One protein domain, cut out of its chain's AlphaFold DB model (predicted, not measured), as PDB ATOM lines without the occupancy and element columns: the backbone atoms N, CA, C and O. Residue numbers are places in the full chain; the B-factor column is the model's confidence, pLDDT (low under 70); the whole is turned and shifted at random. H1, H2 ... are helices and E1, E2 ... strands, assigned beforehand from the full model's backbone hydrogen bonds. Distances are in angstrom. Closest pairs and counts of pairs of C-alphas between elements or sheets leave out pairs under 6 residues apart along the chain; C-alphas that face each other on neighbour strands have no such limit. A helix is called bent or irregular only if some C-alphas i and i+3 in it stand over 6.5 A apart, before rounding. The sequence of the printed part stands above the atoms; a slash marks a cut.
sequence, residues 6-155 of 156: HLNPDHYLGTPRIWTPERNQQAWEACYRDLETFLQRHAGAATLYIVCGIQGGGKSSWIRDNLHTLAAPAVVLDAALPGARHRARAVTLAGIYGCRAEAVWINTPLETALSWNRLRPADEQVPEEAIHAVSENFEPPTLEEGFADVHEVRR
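This is residues 6 to 155 of the 156 residues of an uncharacterized protein of Herbaspirillum frisingense (UniProt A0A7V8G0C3). A twisted sheet of four parallel strands has H4 over one face and H3 over the opposite face, and the long helix H2 runs side by side with H4, along the edge strand E2. A helical hairpin, H5 and H6, sits beyond the ends of the strands, and short H1 packs on H2. The printed part has 150 residues, with six named helices and four named strands in the order H1 H2 E1 H3 E2 H4 E3 H5 H6 E4; the sheet runs E2 E1 E3 E4, and the class is mixed, helices and strands. It is compact, with a radius of gyration of the C-alphas of 15.1 A and spans of 42 by 32 by 29 A.

H1, residues 9 to 13, begins at C-alpha 9 (174.955, 146.113, 218.541). H2, residues 21 to 41, is 30.3 A long. E1 is residues 47 to 52, H3 residues 59 to 69 and E2 residues 74 to 78. H4, residues 84 to 96, is 17.7 A long, and E3, residues 100 to 107, is 21.8 A. H5 is residues 110 to 118 and H6 residues 128 to 136. E4, residues 149 to 154, ends at C-alpha 154 (151.415, 147.758, 222.980). H3 is irregular, with C-alphas 65 and 68 7.5 A apart; H4 is only just irregular, with C-alphas 86 and 89 6.9 A apart.

Residues 6 to 7 pair, parallel, with residues 76 to 77 of E2. E2 and E1 have N 49 and O 75 within hydrogen-bond range at 2.8 A; E1 and E3 have N 50 and O 102 at 2.8 A; E3 and E4 have N 105 and O 151 at 2.8 A. H4 is on the sheet, over E1 and E3, at a height of 9.5 A, and H3, at 8.7 A over E1, lies on the opposite face. E1, H3, E2 and E3, H5, H6, E4 are strand-helix-strand units, parallel neighbour strands with helices between; E2, H4, E3 is a split one, with E1 between its strands. The three crossovers are right-handed. With residues 32 to 39, H2 touches H4 at a shallow tilt of 29 degrees, the same way; the closest C-alphas, of Leu 39 and Ala 94, are 6.5 A apart. H1 touches H2, the closest C-alphas being those of Tyr 12 and Ala 27, 4.8 A. H5 and H6 touch as a hairpin, with the C-alphas of Leu 110 and Ser 135 closest at 6.8 A. Every O i to N i+4 pair is within hydrogen-bond range in H2, H5 and H6, against 5 of 7 in H3, 7 of 9 in H4 and 0 of 1 in H1, where 2 of 2 O i to N i+3 pairs are.

The C-alphas farthest apart, of Gly 44 and Ala 122, are 43.0 A apart. The printed part has no cut. The link from H6 to E4, residues 137 to 148, is long. Mean pLDDT of the printed part is 95.0, and no printed residue is under 70.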
ATOM      1  N   HIS A   6     172.383 140.590 227.933       97.25
ATOM      2  CA  HIS A   6     171.821 141.646 227.081       97.25
ATOM      3  C   HIS A   6     172.828 142.049 226.005       97.25
ATOM      4  O   HIS A   6     173.905 142.557 226.311       97.25
ATOM      5  N   LEU A   7     172.462 141.827 224.743       97.44
ATOM      6  CA  LEU A   7     173.246 142.172 223.566       97.44
ATOM      7  C   LEU A   7     172.560 143.306 222.805       97.44
ATOM      8  O   LEU A   7     171.416 143.176 222.377       97.44
ATOM      9  N   ASN A   8     173.281 144.405 222.611       95.50
ATOM     10  CA  ASN A   8     172.871 145.515 221.758       95.50
ATOM     11  C   ASN A   8     174.052 145.850 220.827       95.50
ATOM     12  O   ASN A   8     175.135 146.151 221.338       95.50
ATOM     13  N   PRO A   9     173.885 145.810 219.492       93.44
ATOM     14  CA  PRO A   9     174.955 146.113 218.541       93.44
ATOM     15  C   PRO A   9     175.623 147.476 218.771       93.44
ATOM     16  O   PRO A   9     176.836 147.597 218.612       93.44
ATOM     17  N   ASP A  10     174.886 148.487 219.238       90.06
ATOM     18  CA  ASP A  10     175.432 149.825 219.494       90.06
ATOM     19  C   ASP A  10     176.455 149.832 220.645       90.06
ATOM     20  O   ASP A  10     177.308 150.722 220.716       90.06
ATOM     21  N   HIS A  11     176.419 148.835 221.540       91.81
ATOM     22  CA  HIS A  11     177.430 148.672 222.592       91.81
ATOM     23  C   HIS A  11     178.814 148.316 222.020       91.81
ATOM     24  O   HIS A  11     179.826 148.571 222.673       91.81
ATOM     25  N   TYR A  12     178.880 147.799 220.790       93.00
ATOM     26  CA  TYR A  12     180.124 147.407 220.122       93.00
ATOM     27  C   TYR A  12     180.766 148.544 219.307       93.00
ATOM     28  O   TYR A  12     181.879 148.385 218.809       93.00
ATOM     29  N   LEU A  13     180.119 149.713 219.195       87.69
ATOM     30  CA  LEU A  13     180.657 150.884 218.477       87.69
ATOM     31  C   LEU A  13     181.747 151.651 219.256       87.69
ATOM     32  O   LEU A  13     182.347 152.587 218.717       87.69
ATOM     33  N   GLY A  14     182.025 151.253 220.500       81.44
ATOM     34  CA  GLY A  14     183.035 151.866 221.363       81.44
ATOM     35  C   GLY A  14     182.587 153.179 222.017       81.44
ATOM     36  O   GLY A  14     181.415 153.553 221.989       81.44
ATOM     37  N   THR A  15     183.532 153.869 222.662       81.62
ATOM     38  CA  THR A  15     183.323 155.177 223.308       81.62
ATOM     39  C   THR A  15     184.428 156.149 222.862       81.62
ATOM     40  O   THR A  15     185.597 155.852 223.108       81.62
ATOM     41  N   PRO A  16     184.107 157.289 222.215       81.81
ATOM     42  CA  PRO A  16     182.770 157.713 221.791       81.81
ATOM     43  C   PRO A  16     182.197 156.800 220.694       81.81
ATOM     44  O   PRO A  16     182.945 156.162 219.952       81.81
ATOM     45  N   ARG A  17     180.865 156.751 220.581       81.56
ATOM     46  CA  ARG A  17     180.176 156.003 219.521       81.56
ATOM     47  C   ARG A  17     180.371 156.726 218.190       81.56
ATOM     48  O   ARG A  17     179.707 157.720 217.917       81.56
ATOM     49  N   ILE A  18     181.296 156.243 217.368       77.81
ATOM     50  CA  ILE A  18     181.516 156.778 216.019       77.81
ATOM     51  C   ILE A  18     180.831 155.844 215.032       77.81
ATOM     52  O   ILE A  18     181.276 154.711 214.830       77.81
ATOM     53  N   TRP A  19     179.765 156.335 214.409       85.31
ATOM     54  CA  TRP A  19     179.037 155.589 213.396       85.31
ATOM     55  C   TRP A  19     179.694 155.760 212.020       85.31
ATOM     56  O   TRP A  19     179.816 156.872 211.509       85.31
ATOM     57  N   THR A  20     180.101 154.643 211.418       88.62
ATOM     58  CA  THR A  20     180.350 154.510 209.973       88.62
ATOM     59  C   THR A  20     179.726 153.193 209.510       88.62
ATOM     60  O   THR A  20     179.555 152.297 210.347       88.62
ATOM     61  N   PRO A  21     179.408 153.019 208.217       90.88
ATOM     62  CA  PRO A  21     178.882 151.753 207.711       90.88
ATOM     63  C   PRO A  21     179.752 150.543 208.086       90.88
ATOM     64  O   PRO A  21     179.235 149.524 208.543       90.88
ATOM     65  N   GLU A  22     181.075 150.678 207.986       92.75
ATOM     66  CA  GLU A  22     182.047 149.618 208.278       92.75
ATOM     67  C   GLU A  22     182.087 149.292 209.772       92.75
ATOM     68  O   GLU A  22     182.084 148.123 210.156       92.75
ATOM     69  N   ARG A  23     182.087 150.317 210.635       92.56
ATOM     70  CA  ARG A  23     182.055 150.123 212.093       92.56
ATOM     71  C   ARG A  23     180.743 149.507 212.544       92.56
ATOM     72  O   ARG A  23     180.753 148.619 213.387       92.56
ATOM     73  N   ASN A  24     179.631 149.943 211.961       92.69
ATOM     74  CA  ASN A  24     178.322 149.365 212.222       92.69
ATOM     75  C   ASN A  24     178.292 147.888 211.811       92.69
ATOM     76  O   ASN A  24     177.864 147.047 212.595       92.69
ATOM     77  N   GLN A  25     178.818 147.540 210.635       94.44
ATOM     78  CA  GLN A  25     178.940 146.143 210.217       94.44
ATOM     79  C   GLN A  25     179.793 145.323 211.199       94.44
ATOM     80  O   GLN A  25     179.372 144.252 211.627       94.44
ATOM     81  N   GLN A  26     180.963 145.830 211.599       95.50
ATOM     82  CA  GLN A  26     181.838 145.156 212.567       95.50
ATOM     83  C   GLN A  26     181.167 144.975 213.934       95.50
ATOM     84  O   GLN A  26     181.305 143.917 214.546       95.50
ATOM     85  N   ALA A  27     180.419 145.980 214.391       96.06
ATOM     86  CA  ALA A  27     179.649 145.935 215.625       96.06
ATOM     87  C   ALA A  27     178.572 144.840 215.583       96.06
ATOM     88  O   ALA A  27     178.463 144.041 216.512       96.06
ATOM     89  N   TRP A  28     177.839 144.738 214.471       97.19
ATOM     90  CA  TRP A  28     176.880 143.657 214.249       97.19
ATOM     91  C   TRP A  28     177.543 142.279 214.234       97.19
ATOM     92  O   TRP A  28     177.049 141.365 214.889       97.19
ATOM     93  N   GLU A  29     178.673 142.117 213.543       97.88
ATOM     94  CA  GLU A  29     179.393 140.837 213.520       97.88
ATOM     95  C   GLU A  29     179.929 140.431 214.897       97.88
ATOM     96  O   GLU A  29     179.874 139.257 215.262       97.88
ATOM     97  N   ALA A  30     180.425 141.385 215.688       97.69
ATOM     98  CA  ALA A  30     180.848 141.123 217.060       97.69
ATOM     99  C   ALA A  30     179.659 140.718 217.949       97.69
ATOM    100  O   ALA A  30     179.728 139.699 218.633       97.69
ATOM    101  N   CYS A  31     178.540 141.441 217.855       98.19
ATOM    102  CA  CYS A  31     177.303 141.109 218.560       98.19
ATOM    103  C   CYS A  31     176.797 139.699 218.214       98.19
ATOM    104  O   CYS A  31     176.407 138.941 219.101       98.19
ATOM    105  N   TYR A  32     176.820 139.319 216.932       98.50
ATOM    106  CA  TYR A  32     176.396 137.987 216.501       98.50
ATOM    107  C   TYR A  32     177.349 136.878 216.948       98.50
ATOM    108  O   TYR A  32     176.887 135.783 217.255       98.50
ATOM    109  N   ARG A  33     178.655 137.151 217.032       98.50
ATOM    110  CA  ARG A  33     179.638 136.196 217.560       98.50
ATOM    111  C   ARG A  33     179.395 135.890 219.036       98.50
ATOM    112  O   ARG A  33     179.474 134.730 219.444       98.50
ATOM    113  N   ASP A  34     179.073 136.911 219.824       98.50
ATOM    114  CA  ASP A  34     178.758 136.739 221.244       98.50
ATOM    115  C   ASP A  34     177.413 136.025 221.434       98.50
ATOM    116  O   ASP A  34     177.301 135.141 222.286       98.50
ATOM    117  N   LEU A  35     176.420 136.338 220.590       98.62
ATOM    118  CA  LEU A  35     175.153 135.607 220.543       98.62
ATOM    119  C   LEU A  35     175.375 134.119 220.239       98.62
ATOM    120  O   LEU A  35     174.891 133.262 220.975       98.62
ATOM    121  N   GLU A  36     176.122 133.806 219.182       98.62
ATOM    122  CA  GLU A  36     176.439 132.434 218.778       98.62
ATOM    123  C   GLU A  36     177.187 131.681 219.884       98.62
ATOM    124  O   GLU A  36     176.792 130.577 220.253       98.62
ATOM    125  N   THR A  37     178.191 132.313 220.497       98.56
ATOM    126  CA  THR A  37     178.943 131.741 221.625       98.56
ATOM    127  C   THR A  37     178.024 131.402 222.802       98.56
ATOM    128  O   THR A  37     178.151 130.334 223.410       98.56
ATOM    129  N   PHE A  38     177.080 132.289 223.133       98.44
ATOM    130  CA  PHE A  38     176.107 132.047 224.197       98.44
ATOM    131  C   PHE A  38     175.175 130.877 223.860       98.44
ATOM    132  O   PHE A  38     175.006 129.971 224.680       98.44
ATOM    133  N   LEU A  39     174.600 130.874 222.654       98.50
ATOM    134  CA  LEU A  39     173.686 129.824 222.203       98.50
ATOM    135  C   LEU A  39     174.381 128.462 222.147       98.50
ATOM    136  O   LEU A  39     173.834 127.488 222.650       98.50
ATOM    137  N   GLN A  40     175.611 128.401 221.634       98.38
ATOM    138  CA  GLN A  40     176.415 127.182 221.606       98.38
ATOM    139  C   GLN A  40     176.682 126.642 223.014       98.38
ATOM    140  O   GLN A  40     176.541 125.445 223.265       98.38
ATOM    141  N   ARG A  41     177.054 127.516 223.957       98.12
ATOM    142  CA  ARG A  41     177.331 127.126 225.347       98.12
ATOM    143  C   ARG A  41     176.087 126.596 226.066       98.12
ATOM    144  O   ARG A  41     176.218 125.874 227.056       98.12
ATOM    145  N   HIS A  42     174.897 126.996 225.631       97.75
ATOM    146  CA  HIS A  42     173.617 126.671 226.265       97.75
ATOM    147  C   HIS A  42     172.660 125.959 225.300       97.75
ATOM    148  O   HIS A  42     171.439 126.105 225.411       97.75
ATOM    149  N   ALA A  43     173.227 125.188 224.368       97.50
ATOM    150  CA  ALA A  43     172.495 124.477 223.330       97.50
ATOM    151  C   ALA A  43     171.353 123.634 223.920       97.50
ATOM    152  O   ALA A  43     171.525 122.945 224.930       97.50
ATOM    153  N   GLY A  44     170.173 123.721 223.306       96.81
ATOM    154  CA  GLY A  44     168.959 123.023 223.736       96.81
ATOM    155  C   GLY A  44     168.293 123.557 225.011       96.81
ATOM    156  O   GLY A  44     167.200 123.106 225.346       96.81
ATOM    157  N   ALA A  45     168.920 124.493 225.731       97.38
ATOM    158  CA  ALA A  45     168.433 124.974 227.026       97.38
ATOM    159  C   ALA A  45     168.111 126.473 227.046       97.38
ATOM    160  O   ALA A  45     167.296 126.902 227.862       97.38
ATOM    161  N   ALA A  46     168.755 127.277 226.195       97.81
ATOM    162  CA  ALA A  46     168.576 128.722 226.208       97.81
ATOM    163  C   ALA A  46     167.344 129.209 225.442       97.81
ATOM    164  O   ALA A  46     166.915 128.611 224.452       97.81
ATOM    165  N   THR A  47     166.841 130.365 225.879       98.50
ATOM    166  CA  THR A  47     165.880 131.172 225.117       98.50
ATOM    167  C   THR A  47     166.547 132.455 224.624       98.50
ATOM    168  O   THR A  47     167.098 133.231 225.409       98.50
ATOM    169  N   LEU A  48     166.513 132.669 223.311       98.69
ATOM    170  CA  LEU A  48     166.831 133.932 222.661       98.69
ATOM    171  C   LEU A  48     165.565 134.785 222.587       98.69
ATOM    172  O   LEU A  48     164.614 134.421 221.904       98.69
ATOM    173  N   TYR A  49     165.589 135.946 223.225       98.62
ATOM    174  CA  TYR A  49     164.566 136.972 223.084       98.62
ATOM    175  C   TYR A  49     165.030 138.020 222.075       98.62
ATOM    176  O   TYR A  49     166.021 138.716 222.302       98.62
ATOM    177  N   ILE A  50     164.314 138.155 220.964       98.62
ATOM    178  CA  ILE A  50     164.541 139.212 219.976       98.62
ATOM    179  C   ILE A  50     163.580 140.355 220.287       98.62
ATOM    180  O   ILE A  50     162.389 140.262 219.999       98.62
ATOM    181  N   VAL A  51     164.093 141.436 220.875       98.25
ATOM    182  CA  VAL A  51     163.286 142.614 221.213       98.25
ATOM    183  C   VAL A  51     163.360 143.592 220.048       98.25
ATOM    184  O   VAL A  51     164.391 144.230 219.840       98.25
ATOM    185  N   CYS A  52     162.271 143.704 219.286       97.50
ATOM    186  CA  CYS A  52     162.195 144.494 218.056       97.50
ATOM    187  C   CYS A  52     161.109 145.576 218.118       97.50
ATOM    188  O   CYS A  52     160.224 145.575 218.975       97.50
ATOM    189  N   GLY A  53     161.206 146.556 217.219       96.19
ATOM    190  CA  GLY A  53     160.324 147.726 217.182       96.19
ATOM    191  C   GLY A  53     161.063 148.981 216.729       96.19
ATOM    192  O   GLY A  53     162.298 149.033 216.736       96.19
ATOM    193  N   ILE A  54     160.318 150.026 216.380       94.69
ATOM    194  CA  ILE A  54     160.883 151.300 215.914       94.69
ATOM    195  C   ILE A  54     161.805 151.949 216.964       94.69
ATOM    196  O   ILE A  54     161.690 151.717 218.178       94.69
ATOM    197  N   GLN A  55     162.789 152.734 216.520       91.12
ATOM    198  CA  GLN A  55     163.599 153.566 217.418       91.12
ATOM    199  C   GLN A  55     162.693 154.567 218.137       91.12
ATOM    200  O   GLN A  55     161.629 154.923 217.646       91.12
ATOM    201  N   GLY A  56     163.062 154.960 219.354       89.38
ATOM    202  CA  GLY A  56     162.175 155.761 220.198       89.38
ATOM    203  C   GLY A  56     161.066 154.957 220.887       89.38
ATOM    204  O   GLY A  56     160.684 155.341 221.980       89.38
ATOM    205  N   GLY A  57     160.644 153.796 220.371       90.56
ATOM    206  CA  GLY A  57     159.492 153.022 220.877       90.56
ATOM    207  C   GLY A  57     159.642 152.332 222.244       90.56
ATOM    208  O   GLY A  57     158.783 151.565 222.643       90.56
ATOM    209  N   GLY A  58     160.726 152.554 222.993       92.94
ATOM    210  CA  GLY A  58     160.831 152.047 224.372       92.94
ATOM    211  C   GLY A  58     161.331 150.605 224.550       92.94
ATOM    212  O   GLY A  58     161.189 150.063 225.644       92.94
ATOM    213  N   LYS A  59     161.976 150.001 223.538       94.56
ATOM    214  CA  LYS A  59     162.663 148.692 223.645       94.56
ATOM    215  C   LYS A  59     163.581 148.597 224.862       94.56
ATOM    216  O   LYS A  59     163.361 147.766 225.734       94.56
ATOM    217  N   SER A  60     164.551 149.503 224.972       91.88
ATOM    218  CA  SER A  60     165.521 149.484 226.070       91.88
ATOM    219  C   SER A  60     164.870 149.707 227.440       91.88
ATOM    220  O   SER A  60     165.346 149.162 228.432       91.88
ATOM    221  N   SER A  61     163.759 150.453 227.512       93.12
ATOM    222  CA  SER A  61     162.968 150.574 228.745       93.12
ATOM    223  C   SER A  61     162.287 149.251 229.094       93.12
ATOM    224  O   SER A  61     162.439 148.776 230.211       93.12
ATOM    225  N   TRP A  62     161.619 148.604 228.130       95.81
ATOM    226  CA  TRP A  62     161.027 147.281 228.346       95.81
ATOM    227  C   TRP A  62     162.073 146.263 228.812       95.81
ATOM    228  O   TRP A  62     161.828 145.548 229.778       95.81
ATOM    229  N   ILE A  63     163.254 146.244 228.188       95.75
ATOM    230  CA  ILE A  63     164.350 145.354 228.584       95.75
ATOM    231  C   ILE A  63     164.769 145.644 230.018       95.75
ATOM    232  O   ILE A  63     164.786 144.727 230.827       95.75
ATOM    233  N   ARG A  64     165.052 146.902 230.371       94.25
ATOM    234  CA  ARG A  64     165.432 147.274 231.744       94.25
ATOM    235  C   ARG A  64     164.417 146.773 232.776       94.25
ATOM    236  O   ARG A  64     164.815 146.244 233.811       94.25
ATOM    237  N   ASP A  65     163.133 146.909 232.465       94.81
ATOM    238  CA  ASP A  65     162.046 146.580 233.382       94.81
ATOM    239  C   ASP A  65     161.767 145.067 233.464       94.81
ATOM    240  O   ASP A  65     161.284 144.604 234.491       94.81
ATOM    241  N   ASN A  66     162.087 144.283 232.426       95.44
ATOM    242  CA  ASN A  66     161.695 142.866 232.323       95.44
ATOM    243  C   ASN A  66     162.879 141.889 232.278       95.44
ATOM    244  O   ASN A  66     162.689 140.690 232.427       95.44
ATOM    245  N   LEU A  67     164.123 142.355 232.115       93.75
ATOM    246  CA  LEU A  67     165.289 141.468 231.977       93.75
ATOM    247  C   LEU A  67     165.411 140.496 233.158       93.75
ATOM    248  O   LEU A  67     165.752 139.335 232.981       93.75
ATOM    249  N   HIS A  68     165.095 140.951 234.369       92.06
ATOM    250  CA  HIS A  68     165.184 140.140 235.580       92.06
ATOM    251  C   HIS A  68     164.089 139.065 235.703       92.06
ATOM    252  O   HIS A  68     164.219 138.178 236.545       92.06
ATOM    253  N   THR A  69     163.024 139.137 234.898       93.44
ATOM    254  CA  THR A  69     161.911 138.177 234.928       93.44
ATOM    255  C   THR A  69     162.081 137.045 233.919       93.44
ATOM    256  O   THR A  69     161.334 136.070 233.980       93.44
ATOM    257  N   LEU A  70     163.032 137.151 232.985       94.44
ATOM    258  CA  LEU A  70     163.255 136.126 231.965       94.44
ATOM    259  C   LEU A  70     163.935 134.896 232.579       94.44
ATOM    260  O   LEU A  70     164.910 135.007 233.328       94.44
ATOM    261  N   ALA A  71     163.433 133.709 232.238       92.50
ATOM    262  CA  ALA A  71     163.973 132.455 232.742       92.50
ATOM    263  C   ALA A  71     165.370 132.187 232.160       92.50
ATOM    264  O   ALA A  71     165.555 132.141 230.947       92.50
ATOM    265  N   ALA A  72     166.363 131.992 233.029       92.69
ATOM    266  CA  ALA A  72     167.716 131.646 232.611       92.69
ATOM    267  C   ALA A  72     167.833 130.146 232.245       92.69
ATOM    268  O   ALA A  72     167.210 129.319 232.915       92.69
ATOM    269  N   PRO A  73     168.685 129.766 231.269       96.62
ATOM    270  CA  PRO A  73     169.584 130.636 230.510       96.62
ATOM    271  C   PRO A  73     168.855 131.425 229.412       96.62
ATOM    272  O   PRO A  73     168.149 130.857 228.585       96.62
ATOM    273  N   ALA A  74     169.071 132.739 229.372       97.50
ATOM    274  CA  ALA A  74     168.450 133.613 228.384       97.50
ATOM    275  C   ALA A  74     169.427 134.655 227.847       97.50
ATOM    276  O   ALA A  74     170.314 135.126 228.564       97.50
ATOM    277  N   VAL A  75     169.229 135.019 226.583       98.31
ATOM    278  CA  VAL A  75     169.920 136.121 225.914       98.31
ATOM    279  C   VAL A  75     168.895 137.014 225.230       98.31
ATOM    280  O   VAL A  75     167.954 136.527 224.612       98.31
ATOM    281  N   VAL A  76     169.071 138.321 225.355       98.44
ATOM    282  CA  VAL A  76     168.243 139.350 224.731       98.44
ATOM    283  C   VAL A  76     169.050 140.014 223.627       98.44
ATOM    284  O   VAL A  76     170.120 140.551 223.901       98.44
ATOM    285  N   LEU A  77     168.521 140.021 222.407       98.38
ATOM    286  CA  LEU A  77     169.017 140.826 221.296       98.38
ATOM    287  C   LEU A  77     168.155 142.093 221.170       98.38
ATOM    288  O   LEU A  77     166.993 142.019 220.770       98.38
ATOM    289  N   ASP A  78     168.727 143.242 221.526       97.12
ATOM    290  CA  ASP A  78     168.102 144.570 221.499       97.12
ATOM    291  C   ASP A  78     168.498 145.326 220.234       97.12
ATOM    292  O   ASP A  78     169.600 145.870 220.137       97.12
ATOM    293  N   ALA A  79     167.604 145.348 219.249       93.62
ATOM    294  CA  ALA A  79     167.802 146.101 218.020       93.62
ATOM    295  C   ALA A  79     166.467 146.363 217.317       93.62
ATOM    296  O   ALA A  79     165.451 145.743 217.603       93.62
ATOM    297  N   ALA A  80     166.437 147.304 216.371       92.38
ATOM    298  CA  ALA A  80     165.184 147.648 215.696       92.38
ATOM    299  C   ALA A  80     164.617 146.491 214.856       92.38
ATOM    300  O   ALA A  80     163.418 146.228 214.926       92.38
ATOM    301  N   LEU A  81     165.498 145.811 214.104       95.25
ATOM    302  CA  LEU A  81     165.223 144.614 213.294       95.25
ATOM    303  C   LEU A  81     163.884 144.692 212.531       95.25
ATOM    304  O   LEU A  81     162.993 143.872 212.775       95.25
ATOM    305  N   PRO A  82     163.727 145.677 211.622       94.50
ATOM    306  CA  PRO A  82     162.417 146.060 211.107       94.50
ATOM    307  C   PRO A  82     161.734 144.977 210.281       94.50
ATOM    308  O   PRO A  82     160.524 144.888 210.308       94.50
ATOM    309  N   GLY A  83     162.489 144.122 209.598       96.38
ATOM    310  CA  GLY A  83     161.930 143.117 208.687       96.38
ATOM    311  C   GLY A  83     162.353 141.701 209.044       96.38
ATOM    312  O   GLY A  83     163.395 141.521 209.686       96.38
ATOM    313  N   ALA A  84     161.618 140.708 208.548       97.44
ATOM    314  CA  ALA A  84     161.899 139.289 208.757       97.44
ATOM    315  C   ALA A  84     163.331 138.926 208.334       97.44
ATOM    316  O   ALA A  84     164.072 138.272 209.069       97.44
ATOM    317  N   ARG A  85     163.802 139.481 207.207       96.75
ATOM    318  CA  ARG A  85     165.191 139.310 206.735       96.75
ATOM    319  C   ARG A  85     166.256 139.749 207.746       96.75
ATOM    320  O   ARG A  85     167.353 139.204 207.752       96.75
ATOM    321  N   HIS A  86     165.950 140.736 208.591       96.44
ATOM    322  CA  HIS A  86     166.879 141.237 209.604       96.44
ATOM    323  C   HIS A  86     166.910 140.320 210.834       96.44
ATOM    324  O   HIS A  86     167.953 140.189 211.469       96.44
ATOM    325  N   ARG A  87     165.784 139.666 211.151       98.19
ATOM    326  CA  ARG A  87     165.643 138.720 212.271       98.19
ATOM    327  C   ARG A  87     166.128 137.311 211.916       98.19
ATOM    328  O   ARG A  87     166.599 136.592 212.796       98.19
ATOM    329  N   ALA A  88     166.100 136.954 210.630       98.38
ATOM    330  CA  ALA A  88     166.394 135.616 210.121       98.38
ATOM    331  C   ALA A  88     167.711 135.018 210.640       98.38
ATOM    332  O   ALA A  88     167.728 133.860 211.056       98.38
ATOM    333  N   ARG A  89     168.813 135.786 210.666       98.25
ATOM    334  CA  ARG A  89     170.116 135.292 211.165       98.25
ATOM    335  C   ARG A  89     170.035 134.844 212.625       98.25
ATOM    336  O   ARG A  89     170.520 133.767 212.956       98.25
ATOM    337  N   ALA A  90     169.418 135.650 213.483       98.44
ATOM    338  CA  ALA A  90     169.289 135.360 214.907       98.44
ATOM    339  C   ALA A  90     168.387 134.137 215.158       98.44
ATOM    340  O   ALA A  90     168.760 133.249 215.923       98.44
ATOM    341  N   VAL A  91     167.253 134.047 214.451       98.62
ATOM    342  CA  VAL A  91     166.347 132.887 214.537       98.62
ATOM    343  C   VAL A  91     167.031 131.612 214.037       98.62
ATOM    344  O   VAL A  91     166.964 130.571 214.689       98.62
ATOM    345  N   THR A  92     167.774 131.702 212.931       98.62
ATOM    346  CA  THR A  92     168.521 130.571 212.361       98.62
ATOM    347  C   THR A  92     169.586 130.063 213.330       98.62
ATOM    348  O   THR A  92     169.691 128.858 213.542       98.62
ATOM    349  N   LEU A  93     170.349 130.963 213.963       98.56
ATOM    350  CA  LEU A  93     171.351 130.594 214.968       98.56
ATOM    351  C   LEU A  93     170.726 129.872 216.166       98.56
ATOM    352  O   LEU A  93     171.257 128.851 216.598       98.56
ATOM    353  N   ALA A  94     169.590 130.352 216.682       98.56
ATOM    354  CA  ALA A  94     168.884 129.653 217.755       98.56
ATOM    355  C   ALA A  94     168.488 128.230 217.329       98.56
ATOM    356  O   ALA A  94     168.761 127.280 218.062       98.56
ATOM    357  N   GLY A  95     167.954 128.074 216.112       98.44
ATOM    358  CA  GLY A  95     167.605 126.774 215.539       98.44
ATOM    359  C   GLY A  95     168.798 125.819 215.395       98.44
ATOM    360  O   GLY A  95     168.682 124.655 215.772       98.44
ATOM    361  N   ILE A  96     169.957 126.303 214.927       98.50
ATOM    362  CA  ILE A  96     171.194 125.505 214.784       98.50
ATOM    363  C   ILE A  96     171.602 124.850 216.111       98.50
ATOM    364  O   ILE A  96     172.015 123.692 216.123       98.50
ATOM    365  N   TYR A  97     171.459 125.567 217.228       98.56
ATOM    366  CA  TYR A  97     171.801 125.060 218.562       98.56
ATOM    367  C   TYR A  97     170.605 124.478 219.329       98.56
ATOM    368  O   TYR A  97     170.730 124.179 220.517       98.56
ATOM    369  N   GLY A  98     169.447 124.309 218.683       98.38
ATOM    370  CA  GLY A  98     168.231 123.777 219.307       98.38
ATOM    371  C   GLY A  98     167.654 124.659 220.422       98.38
ATOM    372  O   GLY A  98     166.894 124.172 221.256       98.38
ATOM    373  N   CYS A  99     168.032 125.934 220.475       98.56
ATOM    374  CA  CYS A  99     167.534 126.905 221.445       98.56
ATOM    375  C   CYS A  99     166.176 127.468 221.002       98.56
ATOM    376  O   CYS A  99     165.874 127.538 219.810       98.56
ATOM    377  N   ARG A 100     165.363 127.930 221.960       98.38
ATOM    378  CA  ARG A 100     164.117 128.649 221.642       98.38
ATOM    379  C   ARG A 100     164.442 130.063 221.167       98.38
ATOM    380  O   ARG A 100     165.331 130.702 221.723       98.38
ATOM    381  N   ALA A 101     163.693 130.564 220.189       98.69
ATOM    382  CA  ALA A 101     163.679 131.976 219.815       98.69
ATOM    383  C   ALA A 101     162.276 132.542 220.044       98.69
ATOM    384  O   ALA A 101     161.303 131.975 219.557       98.69
ATOM    385  N   GLU A 102     162.165 133.658 220.754       98.62
ATOM    386  CA  GLU A 102     160.902 134.351 221.018       98.62
ATOM    387  C   GLU A 102     161.028 135.813 220.590       98.62
ATOM    388  O   GLU A 102     162.044 136.466 220.849       98.62
ATOM    389  N   ALA A 103     160.008 136.334 219.911       98.62
ATOM    390  CA  ALA A 103     159.957 137.741 219.541       98.62
ATOM    391  C   ALA A 103     159.244 138.539 220.631       98.62
ATOM    392  O   ALA A 103     158.181 138.147 221.104       98.62
ATOM    393  N   VAL A 104     159.796 139.695 220.982       98.38
ATOM    394  CA  VAL A 104     159.121 140.707 221.795       98.38
ATOM    395  C   VAL A 104     158.990 141.952 220.936       98.38
ATOM    396  O   VAL A 104     159.942 142.716 220.759       98.38
ATOM    397  N   TRP A 105     157.805 142.147 220.374       98.25
ATOM    398  CA  TRP A 105     157.512 143.294 219.537       98.25
ATOM    399  C   TRP A 105     156.991 144.445 220.381       98.25
ATOM    400  O   TRP A 105     155.878 144.408 220.900       98.25
ATOM    401  N   ILE A 106     157.781 145.506 220.474       97.75
ATOM    402  CA  ILE A 106     157.342 146.750 221.089       97.75
ATOM    403  C   ILE A 106     156.563 147.560 220.051       97.75
ATOM    404  O   ILE A 106     157.131 148.354 219.293       97.75
ATOM    405  N   ASN A 107     155.251 147.331 220.011       97.00
ATOM    406  CA  ASN A 107     154.336 147.986 219.088       97.00
ATOM    407  C   ASN A 107     153.949 149.370 219.628       97.00
ATOM    408  O   ASN A 107     152.994 149.523 220.392       97.00
ATOM    409  N   THR A 108     154.757 150.372 219.276       96.38
ATOM    410  CA  THR A 108     154.529 151.782 219.620       96.38
ATOM    411  C   THR A 108     154.131 152.551 218.365       96.38
ATOM    412  O   THR A 108     154.834 152.423 217.359       96.38
ATOM    413  N   PRO A 109     153.076 153.383 218.408       95.75
ATOM    414  CA  PRO A 109     152.753 154.294 217.319       95.75
ATOM    415  C   PRO A 109     153.935 155.201 216.964       95.75
ATOM    416  O   PRO A 109     154.655 155.683 217.842       95.75
ATOM    417  N   LEU A 110     154.112 155.474 215.669       95.88
ATOM    418  CA  LEU A 110     155.176 156.348 215.168       95.88
ATOM    419  C   LEU A 110     155.156 157.727 215.846       95.88
ATOM    420  O   LEU A 110     156.195 158.220 216.278       95.88
ATOM    421  N   GLU A 111     153.974 158.323 216.004       95.94
ATOM    422  CA  GLU A 111     153.800 159.631 216.650       95.94
ATOM    423  C   GLU A 111     154.287 159.654 218.107       95.94
ATOM    424  O   GLU A 111     154.949 160.609 218.535       95.94
ATOM    425  N   THR A 112     154.027 158.577 218.852       96.06
ATOM    426  CA  THR A 112     154.484 158.399 220.230       96.06
ATOM    427  C   THR A 112     156.003 158.263 220.260       96.06
ATOM    428  O   THR A 112     156.670 158.962 221.023       96.06
ATOM    429  N   ALA A 113     156.578 157.434 219.384       95.38
ATOM    430  CA  ALA A 113     158.024 157.241 219.310       95.38
ATOM    431  C   ALA A 113     158.781 158.526 218.933       95.38
ATOM    432  O   ALA A 113     159.804 158.824 219.550       95.38
ATOM    433  N   LEU A 114     158.263 159.313 217.982       96.00
ATOM    434  CA  LEU A 114     158.811 160.627 217.622       96.00
ATOM    435  C   LEU A 114     158.738 161.600 218.803       96.00
ATOM    436  O   LEU A 114     159.715 162.278 219.124       96.00
ATOM    437  N   SER A 115     157.601 161.635 219.499       95.19
ATOM    438  CA  SER A 115     157.413 162.502 220.664       95.19
ATOM    439  C   SER A 115     158.369 162.149 221.801       95.19
ATOM    440  O   SER A 115     158.987 163.042 222.374       95.19
ATOM    441  N   TRP A 116     158.568 160.862 222.087       94.38
ATOM    442  CA  TRP A 116     159.549 160.413 223.076       94.38
ATOM    443  C   TRP A 116     160.988 160.661 222.636       94.38
ATOM    444  O   TRP A 116     161.823 160.998 223.473       94.38
ATOM    445  N   ASN A 117     161.292 160.526 221.345       93.94
ATOM    446  CA  ASN A 117     162.619 160.818 220.815       93.94
ATOM    447  C   ASN A 117     162.994 162.293 221.023       93.94
ATOM    448  O   ASN A 117     164.086 162.564 221.508       93.94
ATOM    449  N   ARG A 118     162.068 163.233 220.784       93.38
ATOM    450  CA  ARG A 118     162.285 164.677 221.018       93.38
ATOM    451  C   ARG A 118     162.575 165.050 222.476       93.38
ATOM    452  O   ARG A 118     163.150 166.105 222.726       93.38
ATOM    453  N   LEU A 119     162.184 164.207 223.433       92.94
ATOM    454  CA  LEU A 119     162.440 164.420 224.863       92.94
ATOM    455  C   LEU A 119     163.819 163.913 225.315       92.94
ATOM    456  O   LEU A 119     164.196 164.130 226.466       92.94
ATOM    457  N   ARG A 120     164.566 163.220 224.445       88.31
ATOM    458  CA  ARG A 120     165.899 162.698 224.771       88.31
ATOM    459  C   ARG A 120     166.956 163.806 224.764       88.31
ATOM    460  O   ARG A 120     166.784 164.792 224.038       88.31
ATOM    461  N   PRO A 121     168.065 163.632 225.510       88.62
ATOM    462  CA  PRO A 121     169.272 164.437 225.333       88.62
ATOM    463  C   PRO A 121     169.668 164.515 223.856       88.62
ATOM    464  O   PRO A 121     169.505 163.538 223.129       88.62
ATOM    465  N   ALA A 122     170.162 165.667 223.399       84.50
ATOM    466  CA  ALA A 122     170.412 165.920 221.975       84.50
ATOM    467  C   ALA A 122     171.372 164.902 221.329       84.50
ATOM    468  O   ALA A 122     171.236 164.587 220.153       84.50
ATOM    469  N   ASP A 123     172.311 164.358 222.102       80.88
ATOM    470  CA  ASP A 123     173.260 163.316 221.701       80.88
ATOM    471  C   ASP A 123     172.661 161.894 221.672       80.88
ATOM    472  O   ASP A 123     173.268 160.977 221.120       80.88
ATOM    473  N   GLU A 124     171.455 161.712 222.214       82.12
ATOM    474  CA  GLU A 124     170.686 160.460 222.210       82.12
ATOM    475  C   GLU A 124     169.465 160.494 221.269       82.12
ATOM    476  O   GLU A 124     168.755 159.485 221.123       82.12
ATOM    477  N   GLN A 125     169.192 161.645 220.643       89.56
ATOM    478  CA  GLN A 125     168.125 161.790 219.657       89.56
ATOM    479  C   GLN A 125     168.501 161.067 218.365       89.56
ATOM    480  O   GLN A 125     169.552 161.298 217.768       89.56
ATOM    481  N   VAL A 126     167.612 160.190 217.910       87.56
ATOM    482  CA  VAL A 126     167.732 159.550 216.599       87.56
ATOM    483  C   VAL A 126     167.154 160.506 215.548       87.56
ATOM    484  O   VAL A 126     166.090 161.072 215.808       87.56
ATOM    485  N   PRO A 127     167.788 160.692 214.376       92.38
ATOM    486  CA  PRO A 127     167.203 161.482 213.291       92.38
ATOM    487  C   PRO A 127     165.780 161.012 212.965       92.38
ATOM    488  O   PRO A 127     165.555 159.807 212.812       92.38
ATOM    489  N   GLU A 128     164.816 161.936 212.877       94.44
ATOM    490  CA  GLU A 128     163.407 161.578 212.654       94.44
ATOM    491  C   GLU A 128     163.243 160.805 211.336       94.44
ATOM    492  O   GLU A 128     162.502 159.824 211.290       94.44
ATOM    493  N   GLU A 129     164.017 161.142 210.301       94.00
ATOM    494  CA  GLU A 129     164.024 160.450 209.008       94.00
ATOM    495  C   GLU A 129     164.384 158.965 209.147       94.00
ATOM    496  O   GLU A 129     163.819 158.117 208.457       94.00
ATOM    497  N   ALA A 130     165.289 158.622 210.068       91.06
ATOM    498  CA  ALA A 130     165.649 157.233 210.334       91.06
ATOM    499  C   ALA A 130     164.513 156.479 211.045       91.06
ATOM    500  O   ALA A 130     164.282 155.305 210.755       91.06
ATOM    501  N   ILE A 131     163.780 157.149 211.944       94.75
ATOM    502  CA  ILE A 131     162.604 156.577 212.619       94.75
ATOM    503  C   ILE A 131     161.488 156.327 211.598       94.75
ATOM    504  O   ILE A 131     160.912 155.237 211.578       94.75
ATOM    505  N   HIS A 132     161.228 157.299 210.719       96.38
ATOM    506  CA  HIS A 132     160.284 157.168 209.609       96.38
ATOM    507  C   HIS A 132     160.646 155.990 208.703       96.38
ATOM    508  O   HIS A 132     159.826 155.093 208.519       96.38
ATOM    509  N   ALA A 133     161.894 155.926 208.230       94.25
ATOM    510  CA  ALA A 133     162.354 154.845 207.363       94.25
ATOM    511  C   ALA A 133     162.186 153.462 208.013       94.25
ATOM    512  O   ALA A 133     161.798 152.501 207.352       94.25
ATOM    513  N   VAL A 134     162.453 153.333 209.314       94.00
ATOM    514  CA  VAL A 134     162.274 152.060 210.027       94.00
ATOM    515  C   VAL A 134     160.794 151.726 210.186       94.00
ATOM    516  O   VAL A 134     160.438 150.567 210.010       94.00
ATOM    517  N   SER A 135     159.944 152.713 210.480       95.31
ATOM    518  CA  SER A 135     158.495 152.523 210.604       95.31
ATOM    519  C   SER A 135     157.847 152.088 209.292       95.31
ATOM    520  O   SER A 135     156.998 151.204 209.305       95.31
ATOM    521  N   GLU A 136     158.241 152.684 208.167       95.81
ATOM    522  CA  GLU A 136     157.714 152.351 206.835       95.81
ATOM    523  C   GLU A 136     158.101 150.939 206.386       95.81
ATOM    524  O   GLU A 136     157.347 150.283 205.674       95.81
ATOM    525  N   ASN A 137     159.268 150.462 206.825       94.69
ATOM    526  CA  ASN A 137     159.789 149.139 206.491       94.69
ATOM    527  C   ASN A 137     159.551 148.099 207.601       94.69
ATOM    528  O   ASN A 137     160.153 147.024 207.559       94.69
ATOM    529  N   PHE A 138     158.748 148.421 208.623       96.88
ATOM    530  CA  PHE A 138     158.528 147.513 209.741       96.88
ATOM    531  C   PHE A 138     157.507 146.428 209.379       96.88
ATOM    532  O   PHE A 138     156.338 146.698 209.122       96.88
ATOM    533  N   GLU A 139     157.948 145.182 209.438       97.50
ATOM    534  CA  GLU A 139     157.148 143.974 209.305       97.50
ATOM    535  C   GLU A 139     156.957 143.372 210.709       97.50
ATOM    536  O   GLU A 139     157.954 142.972 211.336       97.50
ATOM    537  N   PRO A 140     155.710 143.282 211.216       97.62
ATOM    538  CA  PRO A 140     155.407 142.600 212.470       97.62
ATOM    539  C   PRO A 140     156.008 141.191 212.506       97.62
ATOM    540  O   PRO A 140     155.908 140.481 211.504       97.62
ATOM    541  N   PRO A 141     156.638 140.771 213.618       98.12
ATOM    542  CA  PRO A 141     157.168 139.422 213.705       98.12
ATOM    543  C   PRO A 141     156.052 138.378 213.666       98.12
ATOM    544  O   PRO A 141     154.986 138.582 214.247       98.12
ATOM    545  N   THR A 142     156.303 137.247 213.010       98.25
ATOM    546  CA  THR A 142     155.336 136.143 212.907       98.25
ATOM    547  C   THR A 142     155.972 134.797 213.244       98.25
ATOM    548  O   THR A 142     157.183 134.616 213.145       98.25
ATOM    549  N   LEU A 143     155.149 133.810 213.604       98.19
ATOM    550  CA  LEU A 143     155.625 132.442 213.859       98.19
ATOM    551  C   LEU A 143     156.268 131.793 212.617       98.19
ATOM    552  O   LEU A 143     157.119 130.919 212.761       98.19
ATOM    553  N   GLU A 144     155.916 132.237 211.403       97.94
ATOM    554  CA  GLU A 144     156.476 131.719 210.142       97.94
ATOM    555  C   GLU A 144     157.978 131.991 209.996       97.94
ATOM    556  O   GLU A 144     158.669 131.279 209.270       97.94
ATOM    557  N   GLU A 145     158.511 132.975 210.722       98.19
ATOM    558  CA  GLU A 145     159.949 133.253 210.758       98.19
ATOM    559  C   GLU A 145     160.749 132.190 211.527       98.19
ATOM    560  O   GLU A 145     161.977 132.190 211.450       98.19
ATOM    561  N   GLY A 146     160.076 131.294 212.261       98.00
ATOM    562  CA  GLY A 146     160.697 130.272 213.110       98.00
ATOM    563  C   GLY A 146     160.710 130.617 214.603       98.00
ATOM    564  O   GLY A 146     161.409 129.962 215.377       98.00
ATOM    565  N   PHE A 147     159.954 131.635 215.023       98.56
ATOM    566  CA  PHE A 147     159.757 131.937 216.439       98.56
ATOM    567  C   PHE A 147     158.900 130.867 217.122       98.56
ATOM    568  O   PHE A 147     157.892 130.415 216.585       98.56
ATOM    569  N   ALA A 148     159.284 130.501 218.343       98.19
ATOM    570  CA  ALA A 148     158.487 129.647 219.214       98.19
ATOM    571  C   ALA A 148     157.295 130.403 219.824       98.19
ATOM    572  O   ALA A 148     156.293 129.772 220.155       98.19
ATOM    573  N   ASP A 149     157.420 131.724 219.985       98.38
ATOM    574  CA  ASP A 149     156.348 132.613 220.429       98.38
ATOM    575  C   ASP A 149     156.587 134.064 219.970       98.38
ATOM    576  O   ASP A 149     157.732 134.469 219.726       98.38
ATOM    577  N   VAL A 150     155.509 134.848 219.869       98.44
ATOM    578  CA  VAL A 150     155.538 136.276 219.518       98.44
ATOM    579  C   VAL A 150     154.709 137.077 220.522       98.44
ATOM    580  O   VAL A 150     153.481 137.020 220.534       98.44
ATOM    581  N   HIS A 151     155.392 137.901 221.313       97.81
ATOM    582  CA  HIS A 151     154.796 138.761 222.333       97.81
ATOM    583  C   HIS A 151     154.659 140.192 221.819       97.81
ATOM    584  O   HIS A 151     155.646 140.923 221.720       97.81
ATOM    585  N   GLU A 152     153.436 140.616 221.509       97.75
ATOM    586  CA  GLU A 152     153.147 142.016 221.188       97.75
ATOM    587  C   GLU A 152     152.949 142.834 222.475       97.75
ATOM    588  O   GLU A 152     152.024 142.601 223.254       97.75
ATOM    589  N   VAL A 153     153.791 143.847 222.671       96.94
ATOM    590  CA  VAL A 153     153.701 144.806 223.774       96.94
ATOM    591  C   VAL A 153     153.255 146.148 223.216       96.94
ATOM    592  O   VAL A 153     154.055 146.902 222.657       96.94
ATOM    593  N   ARG A 154     151.970 146.464 223.391       94.19
ATOM    594  CA  ARG A 154     151.415 147.758 222.980       94.19
ATOM    595  C   ARG A 154     151.841 148.854 223.945       94.19
ATOM    596  O   ARG A 154     151.743 148.705 225.163       94.19
ATOM    597  N   ARG A 155     152.308 149.963 223.383       86.00
ATOM    598  CA  ARG A 155     152.672 151.186 224.101       86.00
ATOM    599  C   ARG A 155     151.845 152.334 223.523       86.00
ATOM    600  O   ARG A 155     151.677 152.402 222.310       86.00
TER     601      ARG A 155